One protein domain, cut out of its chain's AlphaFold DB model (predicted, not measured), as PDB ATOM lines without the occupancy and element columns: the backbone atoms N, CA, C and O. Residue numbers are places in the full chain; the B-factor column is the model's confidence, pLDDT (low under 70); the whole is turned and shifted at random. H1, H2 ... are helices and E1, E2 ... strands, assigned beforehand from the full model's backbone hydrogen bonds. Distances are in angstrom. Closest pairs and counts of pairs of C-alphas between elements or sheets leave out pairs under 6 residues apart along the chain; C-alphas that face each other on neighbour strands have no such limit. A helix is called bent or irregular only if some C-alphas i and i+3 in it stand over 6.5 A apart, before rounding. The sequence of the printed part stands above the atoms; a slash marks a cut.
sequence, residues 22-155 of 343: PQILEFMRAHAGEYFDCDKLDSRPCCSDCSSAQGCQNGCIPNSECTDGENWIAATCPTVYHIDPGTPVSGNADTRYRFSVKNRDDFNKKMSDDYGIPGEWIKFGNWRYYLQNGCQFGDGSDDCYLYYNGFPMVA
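What this domain is: This is residues 22 to 155 of the 343 residues of an uncharacterized protein of Clathrospora elynae (UniProt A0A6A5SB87). A strongly twisted sheet of five strands has H1 crossing one face, over E3 and E5; the loop of residues 44 to 69, beyond the E1 and E2 hairpin, makes one end of the long axis, and H2 lies toward the other end. The printed part has 134 residues, with three named helices and five named strands in the order H1 E1 E2 E3 H2 E4 H3 E5. The sheet runs E2 E1 E3 E5 E4 and is mixed; the class is mixed, helices and strands. The whole is loose, with a radius of gyration of the C-alphas of 17.5 A and spans of 57 by 33 by 21 A.

How they stand to each other: H1, residues 22 to 35, is on the sheet at a height over the sheet of 9.0 A. It runs across the strands, at 86 degrees on the local plane to E5, residues 145 to 154; their closest C-alphas, Ile 24 and Pro 152, are 7.1 A apart. E1, residues 36 to 43, is antiparallel to E3, residues 96 to 101, with N 39 and O 98 at 2.9 A, and forms a hairpin with E2, residues 70 to 75, with N 42 and O 71 at 2.8 A. E3 is parallel to E5, with N 99 and O 149 at 2.8 A. H2, residues 104 to 115, only grazes the sheet and is close but not clearly touching H1, the closest C-alphas, Tyr 35 and Phe 107, being 6.3 A apart. E4, residues 122 to 130, is antiparallel to E5, with N 127 and O 148 at 2.8 A. H3, residues 141 to 144, only just grazes the sheet, with 5 pairs of C-alphas within 10 A. Each O i to N i+4 pair is within hydrogen-bond range in H2, 8 of 10 in H1; H3 is too short for one.

Where its parts are: H1 begins at C-alpha 22 (10.379, 23.634, 3.992), is 17.4 A long and is irregular, with C-alphas 30 and 33 8.3 A apart. E1 is 22.1 A long, E2 14.7 A, E3 16.6 A and H2 15.8 A. E4, 22.8 A, bends by 68 degrees at residue 125. H3 is 5.9 A long. E5, 20.2 A, bends by 89 degrees at residue 150 and ends at C-alpha 154 (4.001, 16.373, 2.115).

The domain as a whole: The C-alphas farthest apart, of Gln 54 and Gly 116, are 56.9 A apart. The printed part has no cut; the links E1 to E2 and E2 to E3 are long, with 26 and 20 residues. Mean pLDDT of the printed part is 77.8, with 50 residues under 70, among them 49 to 62, 82 to 94 and 130 to 144.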
ATOM      1  N   PRO A  22       9.567  22.680   3.235       88.38
ATOM      2  CA  PRO A  22      10.379  23.634   3.992       88.38
ATOM      3  C   PRO A  22       9.662  24.234   5.208       88.38
ATOM      4  O   PRO A  22      10.283  24.351   6.264       88.38
ATOM      5  N   GLN A  23       8.368  24.545   5.087       90.06
ATOM      6  CA  GLN A  23       7.552  25.077   6.185       90.06
ATOM      7  C   GLN A  23       7.316  24.037   7.283       90.06
ATOM      8  O   GLN A  23       7.477  24.342   8.462       90.06
ATOM      9  N   ILE A  24       7.029  22.781   6.913       92.62
ATOM     10  CA  ILE A  24       6.963  21.670   7.877       92.62
ATOM     11  C   ILE A  24       8.298  21.541   8.622       92.62
ATOM     12  O   ILE A  24       8.312  21.383   9.840       92.62
ATOM     13  N   LEU A  25       9.432  21.631   7.920       90.12
ATOM     14  CA  LEU A  25      10.743  21.554   8.565       90.12
ATOM     15  C   LEU A  25      10.976  22.720   9.526       90.12
ATOM     16  O   LEU A  25      11.469  22.490  10.624       90.12
ATOM     17  N   GLU A  26      10.630  23.947   9.136       89.00
ATOM     18  CA  GLU A  26      10.721  25.128  10.001       89.00
ATOM     19  C   GLU A  26       9.880  24.974  11.268       89.00
ATOM     20  O   GLU A  26      10.413  25.132  12.370       89.00
ATOM     21  N   PHE A  27       8.626  24.543  11.124       92.12
ATOM     22  CA  PHE A  27       7.758  24.223  12.251       92.12
ATOM     23  C   PHE A  27       8.399  23.182  13.172       92.12
ATOM     24  O   PHE A  27       8.479  23.380  14.383       92.12
ATOM     25  N   MET A  28       8.919  22.089  12.608       92.88
ATOM     26  CA  MET A  28       9.563  21.036  13.389       92.88
ATOM     27  C   MET A  28      10.808  21.545  14.129       92.88
ATOM     28  O   MET A  28      11.030  21.136  15.269       92.88
ATOM     29  N   ARG A  29      11.610  22.458  13.552       90.31
ATOM     30  CA  ARG A  29      12.779  23.042  14.252       90.31
ATOM     31  C   ARG A  29      12.369  23.744  15.546       90.31
ATOM     32  O   ARG A  29      13.083  23.631  16.539       90.31
ATOM     33  N   ALA A  30      11.243  24.451  15.518       90.62
ATOM     34  CA  ALA A  30      10.753  25.233  16.647       90.62
ATOM     35  C   ALA A  30       9.901  24.413  17.631       90.62
ATOM     36  O   ALA A  30      10.025  24.600  18.838       90.62
ATOM     37  N   HIS A  31       9.078  23.486  17.129       93.94
ATOM     38  CA  HIS A  31       7.959  22.910  17.883       93.94
ATOM     39  C   HIS A  31       7.922  21.374  17.922       93.94
ATOM     40  O   HIS A  31       6.965  20.809  18.452       93.94
ATOM     41  N   ALA A  32       8.934  20.653  17.415       93.62
ATOM     42  CA  ALA A  32       8.888  19.182  17.379       93.62
ATOM     43  C   ALA A  32       8.581  18.552  18.751       93.62
ATOM     44  O   ALA A  32       7.708  17.696  18.846       93.62
ATOM     45  N   GLY A  33       9.231  19.010  19.827       94.12
ATOM     46  CA  GLY A  33       8.996  18.475  21.175       94.12
ATOM     47  C   GLY A  33       7.609  18.783  21.754       94.12
ATOM     48  O   GLY A  33       7.161  18.091  22.669       94.12
ATOM     49  N   GLU A  34       6.905  19.789  21.232       95.94
ATOM     50  CA  GLU A  34       5.544  20.129  21.662       95.94
ATOM     51  C   GLU A  34       4.522  19.143  21.086       95.94
ATOM     52  O   GLU A  34       3.635  18.692  21.809       95.94
ATOM     53  N   TYR A  35       4.694  18.747  19.821       96.94
ATOM     54  CA  TYR A  35       3.712  17.945  19.076       96.94
ATOM     55  C   TYR A  35       4.091  16.469  18.918       96.94
ATOM     56  O   TYR A  35       3.231  15.659  18.568       96.94
ATOM     57  N   PHE A  36       5.341  16.095  19.199       97.50
ATOM     58  CA  PHE A  36       5.839  14.734  19.026       97.50
ATOM     59  C   PHE A  36       6.537  14.220  20.281       97.50
ATOM     60  O   PHE A  36       7.216  14.963  20.993       97.50
ATOM     61  N   ASP A  37       6.365  12.927  20.526       97.31
ATOM     62  CA  ASP A  37       7.284  12.130  21.329       97.31
ATOM     63  C   ASP A  37       8.328  11.527  20.392       97.31
ATOM     64  O   ASP A  37       7.992  11.028  19.313       97.31
ATOM     65  N   CYS A  38       9.598  11.596  20.787       94.81
ATOM     66  CA  CYS A  38      10.696  11.101  19.975       94.81
ATOM     67  C   CYS A  38      11.473  10.015  20.699       94.81
ATOM     68  O   CYS A  38      11.862  10.180  21.852       94.81
ATOM     69  N   ASP A  39      11.770   8.944  19.974       92.31
ATOM     70  CA  ASP A  39      12.702   7.919  20.411       92.31
ATOM     71  C   ASP A  39      13.934   7.941  19.511       92.31
ATOM     72  O   ASP A  39      13.832   8.133  18.296       92.31
ATOM     73  N   LYS A  40      15.106   7.716  20.095       89.06
ATOM     74  CA  LYS A  40      16.348   7.479  19.362       89.06
ATOM     75  C   LYS A  40      16.669   5.992  19.418       89.06
ATOM     76  O   LYS A  40      16.547   5.375  20.474       89.06
ATOM     77  N   LEU A  41      17.097   5.430  18.294       84.12
ATOM     78  CA  LEU A  41      17.639   4.081  18.268       84.12
ATOM     79  C   LEU A  41      18.982   4.073  19.001       84.12
ATOM     80  O   LEU A  41      19.913   4.791  18.628       84.12
ATOM     81  N   ASP A  42      19.053   3.280  20.058       77.19
ATOM     82  CA  ASP A  42      20.254   3.020  20.837       77.19
ATOM     83  C   ASP A  42      20.708   1.598  20.526       77.19
ATOM     84  O   ASP A  42      20.015   0.625  20.839       77.19
ATOM     85  N   SER A  43      21.855   1.488  19.857       70.62
ATOM     86  CA  SER A  43      22.480   0.197  19.599       70.62
ATOM     87  C   SER A  43      23.435  -0.108  20.742       70.62
ATOM     88  O   SER A  43      24.443   0.580  20.931       70.62
ATOM     89  N   ARG A  44      23.103  -1.129  21.532       67.25
ATOM     90  CA  ARG A  44      23.956  -1.626  22.608       67.25
ATOM     91  C   ARG A  44      24.025  -3.143  22.544       67.25
ATOM     92  O   ARG A  44      23.018  -3.788  22.261       67.25
ATOM     93  N   PRO A  45      25.184  -3.739  22.854       64.12
ATOM     94  CA  PRO A  45      25.310  -5.187  22.866       64.12
ATOM     95  C   PRO A  45      24.289  -5.818  23.826       64.12
ATOM     96  O   PRO A  45      24.269  -5.502  25.021       64.12
ATOM     97  N   CYS A  46      23.454  -6.728  23.304       71.06
ATOM     98  CA  CYS A  46      22.662  -7.612  24.155       71.06
ATOM     99  C   CYS A  46      23.626  -8.520  24.914       71.06
ATOM    100  O   CYS A  46      24.469  -9.192  24.313       71.06
ATOM    101  N   CYS A  47      23.497  -8.555  26.232       71.50
ATOM    102  CA  CYS A  47      24.421  -9.287  27.078       71.50
ATOM    103  C   CYS A  47      23.644 -10.258  27.972       71.50
ATOM    104  O   CYS A  47      22.622  -9.929  28.581       71.50
ATOM    105  N   SER A  48      24.149 -11.491  28.052       71.31
ATOM    106  CA  SER A  48      23.581 -12.544  28.900       71.31
ATOM    107  C   SER A  48      23.737 -12.244  30.390       71.31
ATOM    108  O   SER A  48      23.002 -12.792  31.204       71.31
ATOM    109  N   ASP A  49      24.712 -11.400  30.736       67.88
ATOM    110  CA  ASP A  49      25.007 -10.983  32.099       67.88
ATOM    111  C   ASP A  49      25.546  -9.544  32.119       67.88
ATOM    112  O   ASP A  49      26.632  -9.261  31.611       67.88
ATOM    113  N   CYS A  50      24.780  -8.637  32.729       68.44
ATOM    114  CA  CYS A  50      25.153  -7.233  32.916       68.44
ATOM    115  C   CYS A  50      25.955  -6.969  34.200       68.44
ATOM    116  O   CYS A  50      26.242  -5.814  34.512       68.44
ATOM    117  N   SER A  51      26.292  -8.005  34.973       65.06
ATOM    118  CA  SER A  51      26.927  -7.860  36.288       65.06
ATOM    119  C   SER A  51      28.456  -7.760  36.249       65.06
ATOM    120  O   SER A  51      29.061  -7.327  37.232       65.06
ATOM    121  N   SER A  52      29.102  -8.110  35.129       57.88
ATOM    122  CA  SER A  52      30.565  -8.079  35.008       57.88
ATOM    123  C   SER A  52      31.059  -6.906  34.151       57.88
ATOM    124  O   SER A  52      30.672  -6.730  32.998       57.88
ATOM    125  N   ALA A  53      31.999  -6.123  34.692       53.75
ATOM    126  CA  ALA A  53      32.630  -4.986  34.006       53.75
ATOM    127  C   ALA A  53      33.508  -5.379  32.791       53.75
ATOM    128  O   ALA A  53      34.112  -4.517  32.156       53.75
ATOM    129  N   GLN A  54      33.626  -6.678  32.496       54.34
ATOM    130  CA  GLN A  54      34.578  -7.243  31.535       54.34
ATOM    131  C   GLN A  54      33.921  -7.743  30.238       54.34
ATOM    132  O   GLN A  54      34.627  -7.877  29.245       54.34
ATOM    133  N   GLY A  55      32.603  -7.993  30.218       52.72
ATOM    134  CA  GLY A  55      31.911  -8.548  29.041       52.72
ATOM    135  C   GLY A  55      31.114  -7.544  28.204       52.72
ATOM    136  O   GLY A  55      30.818  -7.820  27.048       52.72
ATOM    137  N   CYS A  56      30.772  -6.385  28.769       58.62
ATOM    138  CA  CYS A  56      29.851  -5.425  28.159       58.62
ATOM    139  C   CYS A  56      30.270  -4.000  28.583       58.62
ATOM    140  O   CYS A  56      29.675  -3.393  29.475       58.62
ATOM    141  N   GLN A  57      31.397  -3.501  28.059       52.44
ATOM    142  CA  GLN A  57      31.879  -2.164  28.422       52.44
ATOM    143  C   GLN A  57      30.966  -1.091  27.808       52.44
ATOM    144  O   GLN A  57      30.857  -0.992  26.592       52.44
ATOM    145  N   ASN A  58      30.366  -0.284  28.690       53.59
ATOM    146  CA  ASN A  58      29.426   0.819  28.443       53.59
ATOM    147  C   ASN A  58      28.018   0.407  27.979       53.59
ATOM    148  O   ASN A  58      27.732   0.319  26.793       53.59
ATOM    149  N   GLY A  59      27.105   0.279  28.951       60.78
ATOM    150  CA  GLY A  59      25.663   0.180  28.711       60.78
ATOM    151  C   GLY A  59      25.222  -1.219  28.283       60.78
ATOM    152  O   GLY A  59      25.145  -1.522  27.103       60.78
ATOM    153  N   CYS A  60      24.891  -2.063  29.255       65.56
ATOM    154  CA  CYS A  60      24.388  -3.411  29.012       65.56
ATOM    155  C   CYS A  60      22.853  -3.427  28.960       65.56
ATOM    156  O   CYS A  60      22.222  -2.822  29.829       65.56
ATOM    157  N   ILE A  61      22.265  -4.128  27.982       68.19
ATOM    158  CA  ILE A  61      20.829  -4.455  27.954       68.19
ATOM    159  C   ILE A  61      20.687  -5.969  28.189       68.19
ATOM    160  O   ILE A  61      21.288  -6.749  27.439       68.19
ATOM    161  N   PRO A  62      19.934  -6.416  29.216       69.25
ATOM    162  CA  PRO A  62      19.697  -7.839  29.444       69.25
ATOM    163  C   PRO A  62      19.032  -8.497  28.230       69.25
ATOM    164  O   PRO A  62      18.083  -7.948  27.677       69.25
ATOM    165  N   ASN A  63      19.460  -9.707  27.853       70.06
ATOM    166  CA  ASN A  63      18.886 -10.451  26.715       70.06
ATOM    167  C   ASN A  63      17.352 -10.608  26.760       70.06
ATOM    168  O   ASN A  63      16.728 -10.757  25.718       70.06
ATOM    169  N   SER A  64      16.728 -10.590  27.943       69.31
ATOM    170  CA  SER A  64      15.265 -10.655  28.089       69.31
ATOM    171  C   SER A  64      14.533  -9.397  27.614       69.31
ATOM    172  O   SER A  64      13.331  -9.450  27.375       69.31
ATOM    173  N   GLU A  65      15.243  -8.276  27.504       62.97
ATOM    174  CA  GLU A  65      14.730  -6.952  27.129       62.97
ATOM    175  C   GLU A  65      15.369  -6.450  25.820       62.97
ATOM    176  O   GLU A  65      15.194  -5.295  25.441       62.97
ATOM    177  N   CYS A  66      16.122  -7.314  25.130       61.75
ATOM    178  CA  CYS A  66      16.924  -6.974  23.963       61.75
ATOM    179  C   CYS A  66      16.522  -7.847  22.770       61.75
ATOM    180  O   CYS A  66      16.538  -9.073  22.862       61.75
ATOM    181  N   THR A  67      16.172  -7.223  21.646       62.53
ATOM    182  CA  THR A  67      15.977  -7.910  20.360       62.53
ATOM    183  C   THR A  67      17.045  -7.376  19.409       62.53
ATOM    184  O   THR A  67      17.081  -6.180  19.149       62.53
ATOM    185  N   ASP A  68      17.969  -8.235  18.977       64.25
ATOM    186  CA  ASP A  68      19.038  -7.928  18.007       64.25
ATOM    187  C   ASP A  68      19.995  -6.756  18.340       64.25
ATOM    188  O   ASP A  68      20.702  -6.261  17.468       64.25
ATOM    189  N   GLY A  69      20.103  -6.341  19.606       63.72
ATOM    190  CA  GLY A  69      21.073  -5.321  20.048       63.72
ATOM    191  C   GLY A  69      20.606  -3.884  19.835       63.72
ATOM    192  O   GLY A  69      21.392  -2.946  19.976       63.72
ATOM    193  N   GLU A  70      19.331  -3.699  19.505       71.44
ATOM    194  CA  GLU A  70      18.735  -2.400  19.233       71.44
ATOM    195  C   GLU A  70      17.548  -2.149  20.161       71.44
ATOM    196  O   GLU A  70      16.675  -3.001  20.336       71.44
ATOM    197  N   ASN A  71      17.493  -0.956  20.752       75.44
ATOM    198  CA  ASN A  71      16.333  -0.523  21.517       75.44
ATOM    199  C   ASN A  71      15.983   0.937  21.211       75.44
ATOM    200  O   ASN A  71      16.860   1.773  21.004       75.44
ATOM    201  N   TRP A  72      14.690   1.249  21.194       83.06
ATOM    202  CA  TRP A  72      14.203   2.618  21.054       83.06
ATOM    203  C   TRP A  72      14.103   3.234  22.443       83.06
ATOM    204  O   TRP A  72      13.341   2.761  23.283       83.06
ATOM    205  N   ILE A  73      14.892   4.275  22.690       85.12
ATOM    206  CA  ILE A  73      14.883   4.993  23.962       85.12
ATOM    207  C   ILE A  73      14.296   6.382  23.771       85.12
ATOM    208  O   ILE A  73      14.624   7.066  22.799       85.12
ATOM    209  N   ALA A  74      13.481   6.819  24.731       88.69
ATOM    210  CA  ALA A  74      12.949   8.173  24.744       88.69
ATOM    211  C   ALA A  74      14.092   9.195  24.655       88.69
ATOM    212  O   ALA A  74      15.092   9.113  25.377       88.69
ATOM    213  N   ALA A  75      13.944  10.162  23.757       89.31
ATOM    214  CA  ALA A  75      14.949  11.163  23.455       89.31
ATOM    215  C   ALA A  75      14.302  12.520  23.168       89.31
ATOM    216  O   ALA A  75      13.144  12.629  22.769       89.31
ATOM    217  N   THR A  76      15.080  13.589  23.322       90.81
ATOM    218  CA  THR A  76      14.665  14.897  22.813       90.81
ATOM    219  C   THR A  76      14.555  14.830  21.294       90.81
ATOM    220  O   THR A  76      15.476  14.350  20.623       90.81
ATOM    221  N   CYS A  77      13.444  15.331  20.753       91.00
ATOM    222  CA  CYS A  77      13.274  15.450  19.314       91.00
ATOM    223  C   CYS A  77      14.408  16.284  18.698       91.00
ATOM    224  O   CYS A  77      14.783  17.312  19.268       91.00
ATOM    225  N   PRO A  78      14.946  15.879  17.534       87.25
ATOM    226  CA  PRO A  78      15.857  16.718  16.766       87.25
ATOM    227  C   PRO A  78      15.268  18.119  16.529       87.25
ATOM    228  O   PRO A  78      14.056  18.300  16.461       87.25
ATOM    229  N   THR A  79      16.120  19.129  16.389       83.06
ATOM    230  CA  THR A  79      15.704  20.504  16.035       83.06
ATOM    231  C   THR A  79      16.443  21.031  14.811       83.06
ATOM    232  O   THR A  79      16.272  22.178  14.410       83.06
ATOM    233  N   VAL A  80      17.266  20.184  14.192       77.25
ATOM    234  CA  VAL A  80      18.010  20.494  12.976       77.25
ATOM    235  C   VAL A  80      17.533  19.543  11.888       77.25
ATOM    236  O   VAL A  80      17.722  18.330  11.963       77.25
ATOM    237  N   TYR A  81      16.883  20.127  10.887       76.38
ATOM    238  CA  TYR A  81      16.307  19.432   9.744       76.38
ATOM    239  C   TYR A  81      16.821  20.058   8.451       76.38
ATOM    240  O   TYR A  81      16.933  21.286   8.364       76.38
ATOM    241  N   HIS A  82      17.096  19.235   7.445       68.88
ATOM    242  CA  HIS A  82      17.629  19.667   6.154       68.88
ATOM    243  C   HIS A  82      16.609  19.413   5.045       68.88
ATOM    244  O   HIS A  82      15.940  18.384   5.045       68.88
ATOM    245  N   ILE A  83      16.482  20.385   4.136       60.28
ATOM    246  CA  ILE A  83      15.513  20.362   3.027       60.28
ATOM    247  C   ILE A  83      15.970  19.396   1.930       60.28
ATOM    248  O   ILE A  83      15.147  18.709   1.336       60.28
ATOM    249  N   ASP A  84      17.278  19.326   1.687       59.44
ATOM    250  CA  ASP A  84      17.853  18.547   0.600       59.44
ATOM    251  C   ASP A  84      18.539  17.278   1.137       59.44
ATOM    252  O   ASP A  84      19.485  17.384   1.927       59.44
ATOM    253  N   PRO A  85      18.102  16.075   0.712       52.62
ATOM    254  CA  PRO A  85      18.749  14.824   1.081       52.62
ATOM    255  C   PRO A  85      20.189  14.711   0.570       52.62
ATOM    256  O   PRO A  85      20.886  13.821   1.042       52.62
ATOM    257  N   GLY A  86      20.641  15.568  -0.352       49.62
ATOM    258  CA  GLY A  86      22.025  15.664  -0.820       49.62
ATOM    259  C   GLY A  86      22.871  16.713  -0.100       49.62
ATOM    260  O   GLY A  86      24.087  16.723  -0.295       49.62
ATOM    261  N   THR A  87      22.273  17.573   0.738       53.41
ATOM    262  CA  THR A  87      23.035  18.583   1.471       53.41
ATOM    263  C   THR A  87      23.733  17.929   2.656       53.41
ATOM    264  O   THR A  87      23.080  17.435   3.575       53.41
ATOM    265  N   PRO A  88      25.066  17.939   2.659       54.81
ATOM    266  CA  PRO A  88      25.820  17.226   3.657       54.81
ATOM    267  C   PRO A  88      25.675  17.800   5.074       54.81
ATOM    268  O   PRO A  88      25.869  18.995   5.296       54.81
ATOM    269  N   VAL A  89      25.422  16.924   6.047       57.50
ATOM    270  CA  VAL A  89      25.256  17.300   7.462       57.50
ATOM    271  C   VAL A  89      26.340  16.667   8.334       57.50
ATOM    272  O   VAL A  89      26.815  15.568   8.035       57.50
ATOM    273  N   SER A  90      26.739  17.347   9.413       54.19
ATOM    274  CA  SER A  90      27.567  16.763  10.471       54.19
ATOM    275  C   SER A  90      26.696  15.952  11.435       54.19
ATOM    276  O   SER A  90      25.703  16.434  11.974       54.19
ATOM    277  N   GLY A  91      27.060  14.695  11.653       57.75
ATOM    278  CA  GLY A  91      26.319  13.778  12.513       57.75
ATOM    279  C   GLY A  91      26.988  12.413  12.548       57.75
ATOM    280  O   GLY A  91      27.913  12.153  11.778       57.75
ATOM    281  N   ASN A  92      26.523  11.548  13.444       58.34
ATOM    282  CA  ASN A  92      26.948  10.155  13.442       58.34
ATOM    283  C   ASN A  92      26.125   9.396  12.400       58.34
ATOM    284  O   ASN A  92      24.892   9.421  12.469       58.34
ATOM    285  N   ALA A  93      26.824   8.721  11.485       55.84
ATOM    286  CA  ALA A  93      26.281   7.639  10.669       55.84
ATOM    287  C   ALA A  93      25.385   6.716  11.521       55.84
ATOM    288  O   ALA A  93      25.627   6.555  12.721       55.84
ATOM    289  N   ASP A  94      24.307   6.195  10.932       61.12
ATOM    290  CA  ASP A  94      23.342   5.268  11.554       61.12
ATOM    291  C   ASP A  94      22.443   5.799  12.673       61.12
ATOM    292  O   ASP A  94      21.665   5.041  13.258       61.12
ATOM    293  N   THR A  95      22.451   7.100  12.972       74.75
ATOM    294  CA  THR A  95      21.476   7.617  13.940       74.75
ATOM    295  C   THR A  95      20.058   7.585  13.352       74.75
ATOM    296  O   THR A  95      19.750   8.233  12.346       74.75
ATOM    297  N   ARG A  96      19.166   6.847  14.026       84.81
ATOM    298  CA  ARG A  96      17.747   6.735  13.669       84.81
ATOM    299  C   ARG A  96      16.870   7.333  14.762       84.81
ATOM    300  O   ARG A  96      17.083   7.067  15.943       84.81
ATOM    301  N   TYR A  97      15.869   8.106  14.360       90.31
ATOM    302  CA  TYR A  97      14.816   8.610  15.236       90.31
ATOM    303  C   TYR A  97      13.453   8.070  14.809       90.31
ATOM    304  O   TYR A  97      13.204   7.790  13.632       90.31
ATOM    305  N   ARG A  98      12.562   7.939  15.784       93.62
ATOM    306  CA  ARG A  98      11.143   7.661  15.605       93.62
ATOM    307  C   ARG A  98      10.365   8.822  16.195       93.62
ATOM    308  O   ARG A  98      10.619   9.208  17.327       93.62
ATOM    309  N   PHE A  99       9.435   9.349  15.419       95.88
ATOM    310  CA  PHE A  99       8.532  10.422  15.789       95.88
ATOM    311  C   PHE A  99       7.135   9.832  15.948       95.88
ATOM    312  O   PHE A  99       6.615   9.179  15.042       95.88
ATOM    313  N   SER A 100       6.532  10.082  17.101       96.81
ATOM    314  CA  SER A 100       5.161   9.699  17.416       96.81
ATOM    315  C   SER A 100       4.367  10.971  17.664       96.81
ATOM    316  O   SER A 100       4.635  11.695  18.620       96.81
ATOM    317  N   VAL A 101       3.416  11.283  16.783       96.81
ATOM    318  CA  VAL A 101       2.563  12.466  16.957       96.81
ATOM    319  C   VAL A 101       1.696  12.297  18.207       96.81
ATOM    320  O   VAL A 101       0.993  11.297  18.347       96.81
ATOM    321  N   LYS A 102       1.752  13.271  19.121       96.69
ATOM    322  CA  LYS A 102       1.018  13.244  20.398       96.69
ATOM    323  C   LYS A 102      -0.482  13.382  20.184       96.69
ATOM    324  O   LYS A 102      -1.272  12.599  20.705       96.69
ATOM    325  N   ASN A 103      -0.862  14.386  19.396       96.81
ATOM    326  CA  ASN A 103      -2.231  14.629  18.970       96.81
ATOM    327  C   ASN A 103      -2.224  15.096  17.511       96.81
ATOM    328  O   ASN A 103      -1.751  16.188  17.193       96.81
ATOM    329  N   ARG A 104      -2.733  14.241  16.619       95.38
ATOM    330  CA  ARG A 104      -2.752  14.516  15.180       95.38
ATOM    331  C   ARG A 104      -3.697  15.660  14.819       95.38
ATOM    332  O   ARG A 104      -3.369  16.423  13.917       95.38
ATOM    333  N   ASP A 105      -4.815  15.803  15.523       96.06
ATOM    334  CA  ASP A 105      -5.796  16.853  15.238       96.06
ATOM    335  C   ASP A 105      -5.251  18.228  15.628       96.06
ATOM    336  O   ASP A 105      -5.350  19.167  14.841       96.06
ATOM    337  N   ASP A 106      -4.592  18.332  16.786       96.00
ATOM    338  CA  ASP A 106      -3.960  19.582  17.225       96.00
ATOM    339  C   ASP A 106      -2.804  19.983  16.298       96.00
ATOM    340  O   ASP A 106      -2.700  21.147  15.907       96.00
ATOM    341  N   PHE A 107      -1.962  19.022  15.895       96.25
ATOM    342  CA  PHE A 107      -0.897  19.259  14.917       96.25
ATOM    343  C   PHE A 107      -1.469  19.744  13.578       96.25
ATOM    344  O   PHE A 107      -1.065  20.789  13.074       96.25
ATOM    345  N   ASN A 108      -2.451  19.026  13.026       95.19
ATOM    346  CA  ASN A 108      -3.090  19.386  11.760       95.19
ATOM    347  C   ASN A 108      -3.764  20.759  11.834       95.19
ATOM    348  O   ASN A 108      -3.651  21.554  10.902       95.19
ATOM    349  N   LYS A 109      -4.438  21.058  12.950       93.19
ATOM    350  CA  LYS A 109      -5.043  22.365  13.186       93.19
ATOM    351  C   LYS A 109      -3.985  23.461  13.195       93.19
ATOM    352  O   LYS A 109      -4.180  24.476  12.537       93.19
ATOM    353  N   LYS A 110      -2.859  23.249  13.879       93.00
ATOM    354  CA  LYS A 110      -1.773  24.230  13.924       93.00
ATOM    355  C   LYS A 110      -1.173  24.483  12.541       93.00
ATOM    356  O   LYS A 110      -1.003  25.636  12.159       93.00
ATOM    357  N   MET A 111      -0.922  23.423  11.773       93.06
ATOM    358  CA  MET A 111      -0.436  23.526  10.393       93.06
ATOM    359  C   MET A 111      -1.426  24.273   9.486       93.06
ATOM    360  O   MET A 111      -1.021  25.124   8.694       93.06
ATOM    361  N   SER A 112      -2.726  24.013   9.636       89.12
ATOM    362  CA  SER A 112      -3.769  24.694   8.867       89.12
ATOM    363  C   SER A 112      -3.918  26.167   9.256       89.12
ATOM    364  O   SER A 112      -4.029  27.016   8.374       89.12
ATOM    365  N   ASP A 113      -3.945  26.484  10.551       85.44
ATOM    366  CA  ASP A 113      -4.202  27.842  11.042       85.44
ATOM    367  C   ASP A 113      -3.034  28.791  10.725       85.44
ATOM    368  O   ASP A 113      -3.251  29.903  10.231       85.44
ATOM    369  N   ASP A 114      -1.802  28.340  10.976       84.50
ATOM    370  CA  ASP A 114      -0.603  29.170  10.850       84.50
ATOM    371  C   ASP A 114      -0.042  29.180   9.423       84.50
ATOM    372  O   ASP A 114       0.375  30.226   8.934       84.50
ATOM    373  N   TYR A 115      -0.033  28.022   8.753       86.00
ATOM    374  CA  TYR A 115       0.650  27.842   7.465       86.00
ATOM    375  C   TYR A 115      -0.321  27.617   6.302       86.00
ATOM    376  O   TYR A 115       0.092  27.582   5.147       86.00
ATOM    377  N   GLY A 116      -1.622  27.446   6.567       86.94
ATOM    378  CA  GLY A 116      -2.608  27.123   5.532       86.94
ATOM    379  C   GLY A 116      -2.470  25.713   4.960       86.94
ATOM    380  O   GLY A 116      -3.132  25.410   3.969       86.94
ATOM    381  N   ILE A 117      -1.627  24.865   5.563       91.12
ATOM    382  CA  ILE A 117      -1.342  23.505   5.102       91.12
ATOM    383  C   ILE A 117      -2.431  22.575   5.651       91.12
ATOM    384  O   ILE A 117      -2.493  22.364   6.866       91.12
ATOM    385  N   PRO A 118      -3.287  21.997   4.793       90.69
ATOM    386  CA  PRO A 118      -4.324  21.080   5.235       90.69
ATOM    387  C   PRO A 118      -3.725  19.793   5.811       90.69
ATOM    388  O   PRO A 118      -2.725  19.280   5.307       90.69
ATOM    389  N   GLY A 119      -4.351  19.237   6.850       92.31
ATOM    390  CA  GLY A 119      -3.864  18.016   7.499       92.31
ATOM    391  C   GLY A 119      -3.833  16.800   6.567       92.31
ATOM    392  O   GLY A 119      -3.015  15.900   6.753       92.31
ATOM    393  N   GLU A 120      -4.695  16.779   5.549       93.19
ATOM    394  CA  GLU A 120      -4.714  15.782   4.478       93.19
ATOM    395  C   GLU A 120      -3.503  15.876   3.539       93.19
ATOM    396  O   GLU A 120      -3.113  14.873   2.956       93.19
ATOM    397  N   TRP A 121      -2.850  17.040   3.444       94.62
ATOM    398  CA  TRP A 121      -1.603  17.204   2.689       94.62
ATOM    399  C   TRP A 121      -0.374  16.771   3.491       94.62
ATOM    400  O   TRP A 121       0.747  16.902   3.000       94.62
ATOM    401  N   ILE A 122      -0.563  16.259   4.714       95.81
ATOM    402  CA  ILE A 122       0.520  15.797   5.579       95.81
ATOM    403  C   ILE A 122       0.398  14.294   5.829       95.81
ATOM    404  O   ILE A 122      -0.540  13.793   6.459       95.81
ATOM    405  N   LYS A 123       1.421  13.560   5.392       95.69
ATOM    406  CA  LYS A 123       1.645  12.159   5.754       95.69
ATOM    407  C   LYS A 123       2.751  12.053   6.800       95.69
ATOM    408  O   LYS A 123       3.644  12.888   6.862       95.69
ATOM    409  N   PHE A 124       2.723  10.990   7.598       95.75
ATOM    410  CA  PHE A 124       3.817  10.650   8.509       95.75
ATOM    411  C   PHE A 124       4.583   9.480   7.912       95.75
ATOM    412  O   PHE A 124       4.026   8.394   7.755       95.75
ATOM    413  N   GLY A 125       5.826   9.725   7.516       92.75
ATOM    414  CA  GLY A 125       6.598   8.803   6.691       92.75
ATOM    415  C   GLY A 125       8.044   8.651   7.135       92.75
ATOM    416  O   GLY A 125       8.449   9.110   8.205       92.75
ATOM    417  N   ASN A 126       8.815   7.974   6.288       90.31
ATOM    418  CA  ASN A 126      10.242   7.781   6.488       90.31
ATOM    419  C   ASN A 126      11.004   8.849   5.702       90.31
ATOM    420  O   ASN A 126      10.959   8.873   4.472       90.31
ATOM    421  N   TRP A 127      11.713   9.711   6.422       85.44
ATOM    422  CA  TRP A 127      12.579  10.747   5.874       85.44
ATOM    423  C   TRP A 127      14.043  10.360   6.089       85.44
ATOM    424  O   TRP A 127      14.406   9.877   7.162       85.44
ATOM    425  N   ARG A 128      14.903  10.590   5.092       79.69
ATOM    426  CA  ARG A 128      16.353  10.379   5.219       79.69
ATOM    427  C   ARG A 128      17.153  11.497   4.567       79.69
ATOM    428  O   ARG A 128      16.695  12.073   3.585       79.69
ATOM    429  N   TYR A 129      18.352  11.766   5.073       74.94
ATOM    430  CA  TYR A 129      19.276  12.731   4.465       74.94
ATOM    431  C   TYR A 129      20.732  12.299   4.596       74.94
ATOM    432  O   TYR A 129      21.092  11.597   5.541       74.94
ATOM    433  N   TYR A 130      21.539  12.696   3.613       67.75
ATOM    434  CA  TYR A 130      22.930  12.295   3.455       67.75
ATOM    435  C   TYR A 130      23.866  13.082   4.382       67.75
ATOM    436  O   TYR A 130      23.793  14.307   4.509       67.75
ATOM    437  N   LEU A 131      24.783  12.373   5.028       65.25
ATOM    438  CA  LEU A 131      25.818  12.934   5.888       65.25
ATOM    439  C   LEU A 131      27.084  13.237   5.077       65.25
ATOM    440  O   LEU A 131      27.539  12.390   4.311       65.25
ATOM    441  N   GLN A 132      27.717  14.399   5.304       57.34
ATOM    442  CA  GLN A 132      28.892  14.854   4.527       57.34
ATOM    443  C   GLN A 132      30.029  13.839   4.465       57.34
ATOM    444  O   GLN A 132      30.692  13.717   3.442       57.34
ATOM    445  N   ASN A 133      30.210  13.108   5.564       58.28
ATOM    446  CA  ASN A 133      31.253  12.109   5.749       58.28
ATOM    447  C   ASN A 133      30.665  10.751   6.173       58.28
ATOM    448  O   ASN A 133      31.388   9.931   6.733       58.28
ATOM    449  N   GLY A 134      29.361  10.514   5.968       55.72
ATOM    450  CA  GLY A 134      28.681   9.320   6.494       55.72
ATOM    451  C   GLY A 134      29.279   8.017   5.966       55.72
ATOM    452  O   GLY A 134      29.526   7.094   6.729       55.72
ATOM    453  N   CYS A 135      29.656   8.002   4.686       57.53
ATOM    454  CA  CYS A 135      30.291   6.844   4.056       57.53
ATOM    455  C   CYS A 135      31.809   6.737   4.308       57.53
ATOM    456  O   CYS A 135      32.463   5.885   3.714       57.53
ATOM    457  N   GLN A 136      32.424   7.625   5.103       56.16
ATOM    458  CA  GLN A 136      33.884   7.612   5.281       56.16
ATOM    459  C   GLN A 136      34.362   6.420   6.133       56.16
ATOM    460  O   GLN A 136      35.542   6.072   6.082       56.16
ATOM    461  N   PHE A 137      33.464   5.792   6.898       51.91
ATOM    462  CA  PHE A 137      33.803   4.757   7.880       51.91
ATOM    463  C   PHE A 137      32.934   3.488   7.797       51.91
ATOM    464  O   PHE A 137      33.025   2.658   8.698       51.91
ATOM    465  N   GLY A 138      32.116   3.339   6.748       53.53
ATOM    466  CA  GLY A 138      31.157   2.241   6.582       53.53
ATOM    467  C   GLY A 138      31.319   1.491   5.257       53.53
ATOM    468  O   GLY A 138      31.708   2.082   4.247       53.53
ATOM    469  N   ASP A 139      31.019   0.191   5.264       51.81
ATOM    470  CA  ASP A 139      31.171  -0.708   4.107       51.81
ATOM    471  C   ASP A 139      29.885  -0.776   3.244       51.81
ATOM    472  O   ASP A 139      29.872  -1.424   2.192       51.81
ATOM    473  N   GLY A 140      28.796  -0.117   3.678       56.00
ATOM    474  CA  GLY A 140      27.471  -0.132   3.048       56.00
ATOM    475  C   GLY A 140      26.885   1.262   2.776       56.00
ATOM    476  O   GLY A 140      27.274   2.258   3.375       56.00
ATOM    477  N   SER A 141      25.917   1.345   1.854       58.09
ATOM    478  CA  SER A 141      25.252   2.608   1.479       58.09
ATOM    479  C   SER A 141      24.364   3.201   2.576       58.09
ATOM    480  O   SER A 141      24.029   4.382   2.509       58.09
ATOM    481  N   ASP A 142      23.946   2.391   3.548       59.00
ATOM    482  CA  ASP A 142      22.958   2.788   4.552       59.00
ATOM    483  C   ASP A 142      23.570   3.619   5.692       59.00
ATOM    484  O   ASP A 142      22.862   4.463   6.249       59.00
ATOM    485  N   ASP A 143      24.883   3.491   5.914       58.91
ATOM    486  CA  ASP A 143      25.682   4.211   6.922       58.91
ATOM    487  C   ASP A 143      25.830   5.709   6.579       58.91
ATOM    488  O   ASP A 143      26.261   6.549   7.370       58.91
ATOM    489  N   CYS A 144      25.432   6.094   5.369       67.00
ATOM    490  CA  CYS A 144      25.573   7.452   4.865       67.00
ATOM    491  C   CYS A 144      24.421   8.383   5.264       67.00
ATOM    492  O   CYS A 144      24.454   9.563   4.907       67.00
ATOM    493  N   TYR A 145      23.403   7.876   5.966       73.12
ATOM    494  CA  TYR A 145      22.146   8.589   6.175       73.12
ATOM    495  C   TYR A 145      21.736   8.703   7.645       73.12
ATOM    496  O   TYR A 145      21.969   7.815   8.464       73.12
ATOM    497  N   LEU A 146      21.038   9.796   7.952       78.12
ATOM    498  CA  LEU A 146      20.196   9.911   9.141       78.12
ATOM    499  C   LEU A 146      18.760   9.550   8.782       78.12
ATOM    500  O   LEU A 146      18.257   9.992   7.749       78.12
ATOM    501  N   TYR A 147      18.111   8.750   9.631       84.44
ATOM    502  CA  TYR A 147      16.782   8.196   9.361       84.44
ATOM    503  C   TYR A 147      15.759   8.692  10.374       84.44
ATOM    504  O   TYR A 147      15.902   8.461  11.574       84.44
ATOM    505  N   TYR A 148      14.686   9.309   9.896       89.88
ATOM    506  CA  TYR A 148      13.544   9.731  10.699       89.88
ATOM    507  C   TYR A 148      12.310   8.935  10.283       89.88
ATOM    508  O   TYR A 148      11.884   8.995   9.135       89.88
ATOM    509  N   ASN A 149      11.734   8.190  11.219       91.94
ATOM    510  CA  ASN A 149      10.534   7.384  11.002       91.94
ATOM    511  C   ASN A 149       9.330   8.084  11.634       91.94
ATOM    512  O   ASN A 149       9.442   8.566  12.758       91.94
ATOM    513  N   GLY A 150       8.187   8.120  10.949       94.19
ATOM    514  CA  GLY A 150       6.991   8.828  11.430       94.19
ATOM    515  C   GLY A 150       7.103  10.354  11.348       94.19
ATOM    516  O   GLY A 150       6.389  11.069  12.044       94.19
ATOM    517  N   PHE A 151       8.008  10.863  10.514       94.31
ATOM    518  CA  PHE A 151       8.247  12.292  10.346       94.31
ATOM    519  C   PHE A 151       7.152  12.931   9.469       94.31
ATOM    520  O   PHE A 151       6.743  12.290   8.495       94.31
ATOM    521  N   PRO A 152       6.656  14.149   9.770       95.62
ATOM    522  CA  PRO A 152       5.666  14.817   8.927       95.62
ATOM    523  C   PRO A 152       6.261  15.218   7.571       95.62
ATOM    524  O   PRO A 152       7.325  15.832   7.482       95.62
ATOM    525  N   MET A 153       5.552  14.867   6.504       93.25
ATOM    526  CA  MET A 153       5.951  15.075   5.117       93.25
ATOM    527  C   MET A 153       4.761  15.500   4.271       93.25
ATOM    528  O   MET A 153       3.628  15.142   4.587       93.25
ATOM    529  N   VAL A 154       5.023  16.165   3.150       93.19
ATOM    530  CA  VAL A 154       4.001  16.373   2.115       93.19
ATOM    531  C   VAL A 154       3.469  15.016   1.642       93.19
ATOM    532  O   VAL A 154       4.243  14.090   1.381       93.19
ATOM    533  N   ALA A 155       2.145  14.879   1.592       94.12
ATOM    534  CA  ALA A 155       1.475  13.685   1.098       94.12
ATOM    535  C   ALA A 155       1.716  13.501  -0.412       94.12
ATOM    536  O   ALA A 155       1.835  14.478  -1.145       94.12
TER     537      ALA A 155